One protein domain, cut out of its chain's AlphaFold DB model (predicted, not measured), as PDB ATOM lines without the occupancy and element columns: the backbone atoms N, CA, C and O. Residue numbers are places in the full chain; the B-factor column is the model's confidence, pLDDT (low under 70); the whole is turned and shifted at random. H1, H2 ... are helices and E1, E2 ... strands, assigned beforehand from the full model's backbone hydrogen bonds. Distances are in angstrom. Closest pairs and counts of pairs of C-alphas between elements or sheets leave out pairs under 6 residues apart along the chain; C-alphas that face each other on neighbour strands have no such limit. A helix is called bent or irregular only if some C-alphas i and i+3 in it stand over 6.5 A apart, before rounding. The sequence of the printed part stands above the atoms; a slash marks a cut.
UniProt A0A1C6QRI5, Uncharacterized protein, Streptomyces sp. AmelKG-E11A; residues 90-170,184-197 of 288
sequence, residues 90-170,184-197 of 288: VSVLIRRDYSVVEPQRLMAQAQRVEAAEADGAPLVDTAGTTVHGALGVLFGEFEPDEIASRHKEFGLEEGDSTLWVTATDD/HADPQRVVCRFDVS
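AT A GLANCE: This is residues 90 to 170 and 184 to 197 of the 288 residues of an uncharacterized protein of Streptomyces sp. AmelKG-E11A (UniProt A0A1C6QRI5). A long, narrow sheet of E1, E2 and E3 makes one end of an elongated shape, and a cluster of three helices makes the other. H3 packs over the sheet near the start of E2, H1 and H2 pack on each other at a steep tilt of 45 degrees with neither on the sheet, and residues 116 to 122 stick out. The 95 printed residues, with named elements in the order E1 H1 H2 H3 E2 E3, are of mixed class; the sheet order is E1 E2 E3, all antiparallel. The whole is loose, with a radius of gyration of the C-alphas of 16.9 A and spans of 52 by 31 by 20 A.

IN THESE COORDINATES: E1, residues 90 to 100, begins at C-alpha 90 (147.536, 175.608, 181.458) and is 32.1 A long. H1, residues 103 to 117, is 21.5 A long; H2 is residues 131 to 141, 15.5 A. H3, residues 144 to 154, 12.6 A, is irregular: C-alphas 149 and 152 are 8.4 A apart. E2, residues 156 to 168, 33.2 A, bends by 63 degrees at residue 159. E3, residues 190 to 196, 16.8 A, ends at C-alpha 196 (149.567, 171.837, 161.075).

HOW THE PARTS SIT: E1 and E2 are antiparallel at 167 degrees, with N 93 and O 164 2.9 A apart, within hydrogen-bond range. E2 and E3 are antiparallel at 169 degrees, with N 163 and O 194 at 2.8 A. H3 is on the sheet, over E2, at a height of 8.2 A. H1 touches H2 at a steep tilt of 45 degrees, the same way; their closest C-alphas, Ala 110 and Ala 134, are 5.0 A apart. H1 touches H3 with residues 105 to 109 alone, the closest C-alphas being Leu 106 and Phe 154, 4.8 A. Every O i to N i+4 pair is within hydrogen-bond range in H1 and H2, and 4 of 7 in H3.

THE WHOLE: The C-alphas farthest apart, Gly 120 and Gln 188, are 52.8 A apart. Residues 171 to 183 are not printed; C-alphas 170 and 184 are 15.8 A apart across this cut. The link from H1 to H2 is long. Residues 119 to 127 and residue 184 are under 70 in pLDDT.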
ATOM      1  N   VAL A  90     146.819 175.864 182.715       90.69
ATOM      2  CA  VAL A  90     147.536 175.608 181.458       90.69
ATOM      3  C   VAL A  90     147.922 176.908 180.760       90.69
ATOM      4  O   VAL A  90     147.180 177.889 180.816       90.69
ATOM      5  N   SER A  91     149.043 176.877 180.043       89.56
ATOM      6  CA  SER A  91     149.456 177.916 179.097       89.56
ATOM      7  C   SER A  91     149.430 177.366 177.676       89.56
ATOM      8  O   SER A  91     149.798 176.214 177.438       89.56
ATOM      9  N   VAL A  92     149.003 178.195 176.722       89.88
ATOM     10  CA  VAL A  92     148.958 177.837 175.300       89.88
ATOM     11  C   VAL A  92     149.984 178.673 174.552       89.88
ATOM     12  O   VAL A  92     149.910 179.901 174.553       89.88
ATOM     13  N   LEU A  93     150.953 178.005 173.933       89.88
ATOM     14  CA  LEU A  93     151.973 178.633 173.104       89.88
ATOM     15  C   LEU A  93     151.643 178.347 171.649       89.88
ATOM     16  O   LEU A  93     151.458 177.195 171.266       89.88
ATOM     17  N   ILE A  94     151.574 179.402 170.845       90.38
ATOM     18  CA  ILE A  94     151.208 179.308 169.437       90.38
ATOM     19  C   ILE A  94     152.335 179.916 168.613       90.38
ATOM     20  O   ILE A  94     152.670 181.091 168.772       90.38
ATOM     21  N   ARG A  95     152.890 179.120 167.706       90.81
ATOM     22  CA  ARG A  95     153.718 179.590 166.600       90.81
ATOM     23  C   ARG A  95     152.870 179.540 165.333       90.81
ATOM     24  O   ARG A  95     152.326 178.491 165.006       90.81
ATOM     25  N   ARG A  96     152.773 180.666 164.633       92.75
ATOM     26  CA  ARG A  96     152.173 180.777 163.298       92.75
ATOM     27  C   ARG A  96     153.211 181.399 162.384       92.75
ATOM     28  O   ARG A  96     153.696 182.495 162.678       92.75
ATOM     29  N   ASP A  97     153.553 180.708 161.310       92.81
ATOM     30  CA  ASP A  97     154.481 181.233 160.322       92.81
ATOM     31  C   ASP A  97     153.703 181.970 159.224       92.81
ATOM     32  O   ASP A  97     152.634 181.545 158.797       92.81
ATOM     33  N   TYR A  98     154.246 183.093 158.752       95.19
ATOM     34  CA  TYR A  98     153.680 183.848 157.636       95.19
ATOM     35  C   TYR A  98     154.766 184.206 156.633       95.19
ATOM     36  O   TYR A  98     155.863 184.633 157.006       95.19
ATOM     37  N   SER A  99     154.435 184.126 155.347       96.00
ATOM     38  CA  SER A  99     155.256 184.695 154.281       96.00
ATOM     39  C   SER A  99     154.636 185.989 153.754       96.00
ATOM     40  O   SER A  99     153.428 186.099 153.558       96.00
ATOM     41  N   VAL A 100     155.462 187.014 153.530       96.44
ATOM     42  CA  VAL A 100     154.994 188.289 152.963       96.44
ATOM     43  C   VAL A 100     154.944 188.169 151.439       96.44
ATOM     44  O   VAL A 100     155.943 188.413 150.758       96.44
ATOM     45  N   VAL A 101     153.780 187.804 150.902       97.50
ATOM     46  CA  VAL A 101     153.569 187.583 149.460       97.50
ATOM     47  C   VAL A 101     153.174 188.853 148.706       97.50
ATOM     48  O   VAL A 101     153.558 189.033 147.548       97.50
ATOM     49  N   GLU A 102     152.491 189.795 149.364       96.94
ATOM     50  CA  GLU A 102     152.099 191.083 148.777       96.94
ATOM     51  C   GLU A 102     152.597 192.283 149.616       96.94
ATOM     52  O   GLU A 102     151.800 192.990 150.241       96.94
ATOM     53  N   PRO A 103     153.908 192.614 149.577       95.94
ATOM     54  CA  PRO A 103     154.491 193.703 150.371       95.94
ATOM     55  C   PRO A 103     153.806 195.065 150.193       95.94
ATOM     56  O   PRO A 103     153.709 195.856 151.128       95.94
ATOM     57  N   GLN A 104     153.318 195.354 148.983       95.19
ATOM     58  CA  GLN A 104     152.631 196.615 148.691       95.19
ATOM     59  C   GLN A 104     151.261 196.695 149.371       95.19
ATOM     60  O   GLN A 104     150.866 197.769 149.822       95.19
ATOM     61  N   ARG A 105     150.546 195.565 149.477       95.94
ATOM     62  CA  ARG A 105     149.272 195.486 150.202       95.94
ATOM     63  C   ARG A 105     149.501 195.695 151.693       95.94
ATOM     64  O   ARG A 105     148.811 196.525 152.281       95.94
ATOM     65  N   LEU A 106     150.505 195.021 152.255       95.81
ATOM     66  CA  LEU A 106     150.920 195.164 153.652       95.81
ATOM     67  C   LEU A 106     151.190 196.634 154.008       95.81
ATOM     68  O   LEU A 106     150.605 197.182 154.940       95.81
ATOM     69  N   MET A 107     152.012 197.313 153.205       93.94
ATOM     70  CA  MET A 107     152.339 198.729 153.403       93.94
ATOM     71  C   MET A 107     151.117 199.644 153.254       93.94
ATOM     72  O   MET A 107     150.937 200.572 154.039       93.94
ATOM     73  N   ALA A 108     150.241 199.377 152.282       94.38
ATOM     74  CA  ALA A 108     149.017 200.153 152.089       94.38
ATOM     75  C   ALA A 108     147.989 199.960 153.222       94.38
ATOM     76  O   ALA A 108     147.158 200.844 153.437       94.38
ATOM     77  N   GLN A 109     147.999 198.816 153.916       94.50
ATOM     78  CA  GLN A 109     147.209 198.601 155.133       94.50
ATOM     79  C   GLN A 109     147.782 199.410 156.297       94.50
ATOM     80  O   GLN A 109     147.047 200.186 156.902       94.50
ATOM     81  N   ALA A 110     149.091 199.316 156.542       93.00
ATOM     82  CA  ALA A 110     149.751 200.062 157.613       93.00
ATOM     83  C   ALA A 110     149.542 201.581 157.480       93.00
ATOM     84  O   ALA A 110     149.126 202.235 158.428       93.00
ATOM     85  N   GLN A 111     149.699 202.133 156.274       91.50
ATOM     86  CA  GLN A 111     149.454 203.560 156.024       91.50
ATOM     87  C   GLN A 111     148.001 203.979 156.285       91.50
ATOM     88  O   GLN A 111     147.743 205.130 156.634       91.50
ATOM     89  N   ARG A 112     147.031 203.073 156.090       90.44
ATOM     90  CA  ARG A 112     145.620 203.347 156.397       90.44
ATOM     91  C   ARG A 112     145.358 203.376 157.898       90.44
ATOM     92  O   ARG A 112     144.569 204.216 158.318       90.44
ATOM     93  N   VAL A 113     146.016 202.507 158.666       90.56
ATOM     94  CA  VAL A 113     145.977 202.524 160.136       90.56
ATOM     95  C   VAL A 113     146.571 203.833 160.653       90.56
ATOM     96  O   VAL A 113     145.862 204.613 161.281       90.56
ATOM     97  N   GLU A 114     147.807 204.156 160.263       87.88
ATOM     98  CA  GLU A 114     148.484 205.387 160.700       87.88
ATOM     99  C   GLU A 114     147.672 206.648 160.341       87.88
ATOM    100  O   GLU A 114     147.560 207.589 161.128       87.88
ATOM    101  N   ALA A 115     147.074 206.689 159.143       86.12
ATOM    102  CA  ALA A 115     146.245 207.816 158.720       86.12
ATOM    103  C   ALA A 115     144.958 207.967 159.550       86.12
ATOM    104  O   ALA A 115     144.465 209.089 159.690       86.12
ATOM    105  N   ALA A 116     144.408 206.868 160.076       85.75
ATOM    106  CA  ALA A 116     143.249 206.894 160.960       85.75
ATOM    107  C   ALA A 116     143.622 207.385 162.369       85.75
ATOM    108  O   ALA A 116     142.872 208.165 162.954       85.75
ATOM    109  N   GLU A 117     144.796 207.003 162.878       80.19
ATOM    110  CA  GLU A 117     145.299 207.436 164.189       80.19
ATOM    111  C   GLU A 117     145.740 208.903 164.214       80.19
ATOM    112  O   GLU A 117     145.616 209.585 165.232       80.19
ATOM    113  N   ALA A 118     146.245 209.414 163.090       74.12
ATOM    114  CA  ALA A 118     146.805 210.758 163.021       74.12
ATOM    115  C   ALA A 118     145.769 211.890 163.195       74.12
ATOM    116  O   ALA A 118     146.181 213.043 163.306       74.12
ATOM    117  N   ASP A 119     144.455 211.614 163.187       67.62
ATOM    118  CA  ASP A 119     143.346 212.591 163.309       67.62
ATOM    119  C   ASP A 119     143.577 213.904 162.513       67.62
ATOM    120  O   ASP A 119     143.335 215.024 162.968       67.62
ATOM    121  N   GLY A 120     144.133 213.778 161.301       62.81
ATOM    122  CA  GLY A 120     144.434 214.906 160.409       62.81
ATOM    123  C   GLY A 120     145.752 215.655 160.669       62.81
ATOM    124  O   GLY A 120     146.030 216.644 159.982       62.81
ATOM    125  N   ALA A 121     146.589 215.207 161.606       62.53
ATOM    126  CA  ALA A 121     147.975 215.648 161.731       62.53
ATOM    127  C   ALA A 121     148.834 215.070 160.585       62.53
ATOM    128  O   ALA A 121     148.590 213.955 160.122       62.53
ATOM    129  N   PRO A 122     149.841 215.810 160.083       58.91
ATOM    130  CA  PRO A 122     150.732 215.275 159.063       58.91
ATOM    131  C   PRO A 122     151.478 214.056 159.615       58.91
ATOM    132  O   PRO A 122     152.126 214.158 160.654       58.91
ATOM    133  N   LEU A 123     151.395 212.933 158.896       60.06
ATOM    134  CA  LEU A 123     152.158 211.715 159.169       60.06
ATOM    135  C   LEU A 123     153.651 212.059 159.182       60.06
ATOM    136  O   LEU A 123     154.243 212.361 158.145       60.06
ATOM    137  N   VAL A 124     154.236 212.097 160.379       57.97
ATOM    138  CA  VAL A 124     155.684 212.279 160.564       57.97
ATOM    139  C   VAL A 124     156.385 210.921 160.560       57.97
ATOM    140  O   VAL A 124     157.581 210.860 160.275       57.97
ATOM    141  N   ASP A 125     155.646 209.846 160.850       60.00
ATOM    142  CA  ASP A 125     156.192 208.502 160.905       60.00
ATOM    143  C   ASP A 125     156.238 207.859 159.515       60.00
ATOM    144  O   ASP A 125     155.333 207.991 158.692       60.00
ATOM    145  N   THR A 126     157.360 207.206 159.241       64.31
ATOM    146  CA  THR A 126     157.648 206.516 157.979       64.31
ATOM    147  C   THR A 126     157.509 205.003 158.124       64.31
ATOM    148  O   THR A 126     157.908 204.276 157.212       64.31
ATOM    149  N   ALA A 127     156.984 204.502 159.248       65.38
ATOM    150  CA  ALA A 127     156.893 203.071 159.518       65.38
ATOM    151  C   ALA A 127     156.130 202.328 158.401       65.38
ATOM    152  O   ALA A 127     156.692 201.397 157.815       65.38
ATOM    153  N   GLY A 128     154.973 202.829 157.949       70.56
ATOM    154  CA  GLY A 128     154.236 202.291 156.793       70.56
ATOM    155  C   GLY A 128     154.931 202.391 155.418       70.56
ATOM    156  O   GLY A 128     154.380 201.944 154.409       70.56
ATOM    157  N   THR A 129     156.135 202.969 155.319       80.94
ATOM    158  CA  THR A 129     156.908 203.076 154.057       80.94
ATOM    159  C   THR A 129     157.909 201.941 153.847       80.94
ATOM    160  O   THR A 129     158.534 201.850 152.788       80.94
ATOM    161  N   THR A 130     158.038 201.040 154.822       90.44
ATOM    162  CA  THR A 130     158.865 199.833 154.723       90.44
ATOM    163  C   THR A 130     158.056 198.612 155.140       90.44
ATOM    164  O   THR A 130     157.131 198.727 155.935       90.44
ATOM    165  N   VAL A 131     158.424 197.428 154.647       92.12
ATOM    166  CA  VAL A 131     157.788 196.165 155.066       92.12
ATOM    167  C   VAL A 131     157.924 195.956 156.576       92.12
ATOM    168  O   VAL A 131     156.944 195.659 157.242       92.12
ATOM    169  N   HIS A 132     159.121 196.178 157.125       91.56
ATOM    170  CA  HIS A 132     159.383 196.029 158.558       91.56
ATOM    171  C   HIS A 132     158.511 196.958 159.413       91.56
ATOM    172  O   HIS A 132     157.911 196.519 160.387       91.56
ATOM    173  N   GLY A 133     158.436 198.245 159.063       90.94
ATOM    174  CA  GLY A 133     157.595 199.178 159.809       90.94
ATOM    175  C   GLY A 133     156.104 198.882 159.635       90.94
ATOM    176  O   GLY A 133     155.368 198.958 160.608       90.94
ATOM    177  N   ALA A 134     155.671 198.440 158.449       93.44
ATOM    178  CA  ALA A 134     154.296 198.006 158.223       93.44
ATOM    179  C   ALA A 134     153.911 196.791 159.086       93.44
ATOM    180  O   ALA A 134     152.814 196.773 159.636       93.44
ATOM    181  N   LEU A 135     154.812 195.815 159.260       94.38
ATOM    182  CA  LEU A 135     154.607 194.710 160.204       94.38
ATOM    183  C   LEU A 135     154.443 195.230 161.636       94.38
ATOM    184  O   LEU A 135     153.503 194.836 162.314       94.38
ATOM    185  N   GLY A 136     155.309 196.148 162.074       90.75
ATOM    186  CA  GLY A 136     155.221 196.741 163.411       90.75
ATOM    187  C   GLY A 136     153.901 197.475 163.668       90.75
ATOM    188  O   GLY A 136     153.331 197.326 164.742       90.75
ATOM    189  N   VAL A 137     153.393 198.216 162.678       93.19
ATOM    190  CA  VAL A 137     152.091 198.903 162.770       93.19
ATOM    191  C   VAL A 137     150.951 197.893 162.875       93.19
ATOM    192  O   VAL A 137     150.124 197.992 163.773       93.19
ATOM    193  N   LEU A 138     150.908 196.897 161.985       93.50
ATOM    194  CA  LEU A 138     149.789 195.954 161.942       93.50
ATOM    195  C   LEU A 138     149.746 195.040 163.173       93.50
ATOM    196  O   LEU A 138     148.684 194.883 163.758       93.50
ATOM    197  N   PHE A 139     150.885 194.489 163.601       93.12
ATOM    198  CA  PHE A 139     150.954 193.646 164.804       93.12
ATOM    199  C   PHE A 139     150.859 194.448 166.113       93.12
ATOM    200  O   PHE A 139     150.720 193.855 167.180       93.12
ATOM    201  N   GLY A 140     150.967 195.778 166.048       91.31
ATOM    202  CA  GLY A 140     150.712 196.666 167.180       91.31
ATOM    203  C   GLY A 140     149.240 197.061 167.325       91.31
ATOM    204  O   GLY A 140     148.779 197.223 168.451       91.31
ATOM    205  N   GLU A 141     148.520 197.212 166.207       93.94
ATOM    206  CA  GLU A 141     147.111 197.634 166.183       93.94
ATOM    207  C   GLU A 141     146.128 196.460 166.287       93.94
ATOM    208  O   GLU A 141     145.111 196.559 166.970       93.94
ATOM    209  N   PHE A 142     146.405 195.351 165.600       93.50
ATOM    210  CA  PHE A 142     145.470 194.232 165.493       93.50
ATOM    211  C   PHE A 142     145.821 193.096 166.450       93.50
ATOM    212  O   PHE A 142     146.989 192.755 166.648       93.50
ATOM    213  N   GLU A 143     144.787 192.455 166.996       93.31
ATOM    214  CA  GLU A 143     144.959 191.260 167.819       93.31
ATOM    215  C   GLU A 143     145.517 190.091 166.978       93.31
ATOM    216  O   GLU A 143     145.196 189.973 165.789       93.31
ATOM    217  N   PRO A 144     146.310 189.176 167.570       89.94
ATOM    218  CA  PRO A 144     146.893 188.048 166.842       89.94
ATOM    219  C   PRO A 144     145.871 187.183 166.091       89.94
ATOM    220  O   PRO A 144     146.160 186.705 164.995       89.94
ATOM    221  N   ASP A 145     144.671 187.002 166.647       91.69
ATOM    222  CA  ASP A 145     143.605 186.218 166.009       91.69
ATOM    223  C   ASP A 145     142.894 186.986 164.885       91.69
ATOM    224  O   ASP A 145     142.395 186.387 163.926       91.69
ATOM    225  N   GLU A 146     142.907 188.320 164.928       93.62
ATOM    226  CA  GLU A 146     142.453 189.132 163.800       93.62
ATOM    227  C   GLU A 146     143.452 189.061 162.641       93.62
ATOM    228  O   GLU A 146     143.053 188.872 161.490       93.62
ATOM    229  N   ILE A 147     144.755 189.131 162.935       93.88
ATOM    230  CA  ILE A 147     145.795 188.903 161.926       93.88
ATOM    231  C   ILE A 147     145.662 187.501 161.329       93.88
ATOM    232  O   ILE A 147     145.687 187.373 160.107       93.88
ATOM    233  N   ALA A 148     145.455 186.474 162.157       92.44
ATOM    234  CA  ALA A 148     145.293 185.102 161.685       92.44
ATOM    235  C   ALA A 148     144.064 184.937 160.781       92.44
ATOM    236  O   ALA A 148     144.178 184.389 159.690       92.44
ATOM    237  N   SER A 149     142.907 185.479 161.165       92.88
ATOM    238  CA  SER A 149     141.683 185.363 160.356       92.88
ATOM    239  C   SER A 149     141.706 186.193 159.066       92.88
ATOM    240  O   SER A 149     141.031 185.844 158.096       92.88
ATOM    241  N   ARG A 150     142.478 187.286 159.022       94.50
ATOM    242  CA  ARG A 150     142.501 188.241 157.898       94.50
ATOM    243  C   ARG A 150     143.870 188.354 157.222       94.50
ATOM    244  O   ARG A 150     144.114 189.319 156.499       94.50
ATOM    245  N   HIS A 151     144.755 187.369 157.388       94.25
ATOM    246  CA  HIS A 151     146.149 187.405 156.916       94.25
ATOM    247  C   HIS A 151     146.282 187.778 155.423       94.25
ATOM    248  O   HIS A 151     147.095 188.635 155.058       94.25
ATOM    249  N   LYS A 152     145.388 187.263 154.566       94.81
ATOM    250  CA  LYS A 152     145.341 187.585 153.124       94.81
ATOM    251  C   LYS A 152     145.043 189.062 152.848       94.81
ATOM    252  O   LYS A 152     145.566 189.647 151.898       94.81
ATOM    253  N   GLU A 153     144.244 189.724 153.686       95.31
ATOM    254  CA  GLU A 153     143.971 191.164 153.558       95.31
ATOM    255  C   GLU A 153     145.199 192.030 153.856       95.31
ATOM    256  O   GLU A 153     145.296 193.163 153.358       95.31
ATOM    257  N   PHE A 154     146.136 191.489 154.634       95.62
ATOM    258  CA  PHE A 154     147.420 192.096 154.959       95.62
ATOM    259  C   PHE A 154     148.519 191.727 153.953       95.62
ATOM    260  O   PHE A 154     149.605 192.296 154.005       95.62
ATOM    261  N   GLY A 155     148.239 190.859 152.978       95.44
ATOM    262  CA  GLY A 155     149.230 190.416 151.994       95.44
ATOM    263  C   GLY A 155     150.212 189.391 152.555       95.44
ATOM    264  O   GLY A 155     151.352 189.310 152.083       95.44
ATOM    265  N   LEU A 156     149.772 188.666 153.581       96.81
ATOM    266  CA  LEU A 156     150.464 187.539 154.183       96.81
ATOM    267  C   LEU A 156     149.847 186.242 153.656       96.81
ATOM    268  O   LEU A 156     148.636 186.183 153.446       96.81
ATOM    269  N   GLU A 157     150.680 185.226 153.474       94.44
ATOM    270  CA  GLU A 157     150.259 183.840 153.261       94.44
ATOM    271  C   GLU A 157     150.634 183.034 154.502       94.44
ATOM    272  O   GLU A 157     151.752 183.186 155.006       94.44
ATOM    273  N   GLU A 158     149.701 182.229 155.003       93.12
ATOM    274  CA  GLU A 158     149.920 181.356 156.156       93.12
ATOM    275  C   GLU A 158     150.871 180.207 155.790       93.12
ATOM    276  O   GLU A 158     150.832 179.665 154.686       93.12
ATOM    277  N   GLY A 159     151.805 179.920 156.692       89.56
ATOM    278  CA  GLY A 159     152.715 178.785 156.627       89.56
ATOM    279  C   GLY A 159     152.368 177.763 157.705       89.56
ATOM    280  O   GLY A 159     151.232 177.679 158.159       89.56
ATOM    281  N   ASP A 160     153.362 176.993 158.136       88.19
ATOM    282  CA  ASP A 160     153.152 175.999 159.183       88.19
ATOM    283  C   ASP A 160     152.768 176.661 160.518       88.19
ATOM    284  O   ASP A 160     153.178 177.784 160.847       88.19
ATOM    285  N   SER A 161     151.995 175.934 161.319       89.19
ATOM    286  CA  SER A 161     151.654 176.349 162.673       89.19
ATOM    287  C   SER A 161     151.850 175.217 163.673       89.19
ATOM    288  O   SER A 161     151.653 174.039 163.377       89.19
ATOM    289  N   THR A 162     152.252 175.597 164.880       88.25
ATOM    290  CA  THR A 162     152.448 174.685 166.006       88.25
ATOM    291  C   THR A 162     151.755 175.264 167.230       88.25
ATOM    292  O   THR A 162     151.999 176.415 167.606       88.25
ATOM    293  N   LEU A 163     150.924 174.454 167.882       89.31
ATOM    294  CA  LEU A 163     150.268 174.775 169.146       89.31
ATOM    295  C   LEU A 163     150.738 173.813 170.230       89.31
ATOM    296  O   LEU A 163     150.608 172.596 170.097       89.31
ATOM    297  N   TRP A 164     151.261 174.360 171.324       90.81
ATOM    298  CA  TRP A 164     151.619 173.610 172.526       90.81
ATOM    299  C   TRP A 164     150.687 173.989 173.670       90.81
ATOM    300  O   TRP A 164     150.478 175.170 173.948       90.81
ATOM    301  N   VAL A 165     150.177 172.982 174.373       90.38
ATOM    302  CA  VAL A 165     149.472 173.140 175.647       90.38
ATOM    303  C   VAL A 165     150.405 172.655 176.744       90.38
ATOM    304  O   VAL A 165     150.758 171.480 176.766       90.38
ATOM    305  N   THR A 166     150.814 173.544 177.644       89.69
ATOM    306  CA  THR A 166     151.711 173.215 178.757       89.69
ATOM    307  C   THR A 166     151.002 173.352 180.097       89.69
ATOM    308  O   THR A 166     150.234 174.292 180.306       89.69
ATOM    309  N   ALA A 167     151.236 172.404 181.003       89.94
ATOM    310  CA  ALA A 167     150.730 172.476 182.368       89.94
ATOM    311  C   ALA A 167     151.549 173.477 183.190       89.94
ATOM    312  O   ALA A 167     152.775 173.504 183.104       89.94
ATOM    313  N   THR A 168     150.879 174.236 184.049       85.44
ATOM    314  CA  THR A 168     151.498 175.199 184.977       85.44
ATOM    315  C   THR A 168     151.055 174.904 186.405       85.44
ATOM    316  O   THR A 168     149.983 174.335 186.599       85.44
ATOM    317  N   ASP A 169     151.881 175.247 187.395       79.94
ATOM    318  CA  ASP A 169     151.597 174.927 188.804       79.94
ATOM    319  C   ASP A 169     150.511 175.837 189.397       79.94
ATOM    320  O   ASP A 169     149.601 175.368 190.083       79.94
ATOM    321  N   ASP A 170     150.576 177.132 189.078       80.25
ATOM    322  CA  ASP A 170     149.645 178.150 189.549       80.25
ATOM    323  C   ASP A 170     149.227 179.074 188.392       80.25
ATOM    324  O   ASP A 170     150.059 179.425 187.551       80.25
ATOM    325  N   HIS A 184     161.470 179.758 178.499       56.16
ATOM    326  CA  HIS A 184     161.632 178.471 179.187       56.16
ATOM    327  C   HIS A 184     160.377 177.589 179.093       56.16
ATOM    328  O   HIS A 184     159.912 177.055 180.101       56.16
ATOM    329  N   ALA A 185     159.785 177.451 177.904       73.69
ATOM    330  CA  ALA A 185     158.745 176.442 177.713       73.69
ATOM    331  C   ALA A 185     159.362 175.048 177.923       73.69
ATOM    332  O   ALA A 185     160.120 174.583 177.077       73.69
ATOM    333  N   ASP A 186     159.088 174.425 179.073       79.06
ATOM    334  CA  ASP A 186     159.618 173.109 179.433       79.06
ATOM    335  C   ASP A 186     158.962 172.022 178.561       79.06
ATOM    336  O   ASP A 186     157.756 171.778 178.708       79.06
ATOM    337  N   PRO A 187     159.720 171.349 177.673       82.12
ATOM    338  CA  PRO A 187     159.185 170.295 176.817       82.12
ATOM    339  C   PRO A 187     158.550 169.143 177.606       82.12
ATOM    340  O   PRO A 187     157.623 168.512 177.109       82.12
ATOM    341  N   GLN A 188     158.993 168.892 178.846       84.44
ATOM    342  CA  GLN A 188     158.447 167.838 179.710       84.44
ATOM    343  C   GLN A 188     157.095 168.209 180.338       84.44
ATOM    344  O   GLN A 188     156.424 167.351 180.915       84.44
ATOM    345  N   ARG A 189     156.676 169.477 180.240       86.88
ATOM    346  CA  ARG A 189     155.367 169.958 180.714       86.88
ATOM    347  C   ARG A 189     154.338 170.105 179.599       86.88
ATOM    348  O   ARG A 189     153.196 170.469 179.885       86.88
ATOM    349  N   VAL A 190     154.707 169.806 178.352       87.38
ATOM    350  CA  VAL A 190     153.774 169.818 177.224       87.38
ATOM    351  C   VAL A 190     152.810 168.643 177.360       87.38
ATOM    352  O   VAL A 190     153.194 167.483 177.270       87.38
ATOM    353  N   VAL A 191     151.544 168.970 177.593       87.88
ATOM    354  CA  VAL A 191     150.434 168.019 177.673       87.88
ATOM    355  C   VAL A 191     150.031 167.576 176.269       87.88
ATOM    356  O   VAL A 191     149.780 166.397 176.034       87.88
ATOM    357  N   CYS A 192     149.964 168.522 175.327       84.69
ATOM    358  CA  CYS A 192     149.607 168.259 173.935       84.69
ATOM    359  C   CYS A 192     150.392 169.166 172.985       84.69
ATOM    360  O   CYS A 192     150.585 170.351 173.271       84.69
ATOM    361  N   ARG A 193     150.769 168.614 171.832       86.75
ATOM    362  CA  ARG A 193     151.339 169.334 170.692       86.75
ATOM    363  C   ARG A 193     150.492 169.044 169.459       86.75
ATOM    364  O   ARG A 193     150.212 167.885 169.172       86.75
ATOM    365  N   PHE A 194     150.107 170.096 168.751       83.31
ATOM    366  CA  PHE A 194     149.421 170.021 167.468       83.31
ATOM    367  C   PHE A 194     150.279 170.745 166.440       83.31
ATOM    368  O   PHE A 194     150.599 171.918 166.638       83.31
ATOM    369  N   ASP A 195     150.650 170.049 165.372       82.88
ATOM    370  CA  ASP A 195     151.359 170.629 164.237       82.88
ATOM    371  C   ASP A 195     150.441 170.579 163.017       82.88
ATOM    372  O   ASP A 195     149.865 169.535 162.710       82.88
ATOM    373  N   VAL A 196     150.300 171.713 162.336       81.00
ATOM    374  CA  VAL A 196     149.567 171.837 161.075       81.00
ATOM    375  C   VAL A 196     150.555 172.329 160.036       81.00
ATOM    376  O   VAL A 196     151.189 173.370 160.221       81.00
ATOM    377  N   SER A 197     150.702 171.572 158.953       76.75
ATOM    378  CA  SER A 197     151.563 171.973 157.849       76.75
ATOM    379  C   SER A 197     150.743 172.570 156.720       76.75
ATOM    380  O   SER A 197     149.796 171.946 156.243       76.75
TER     381      SER A 197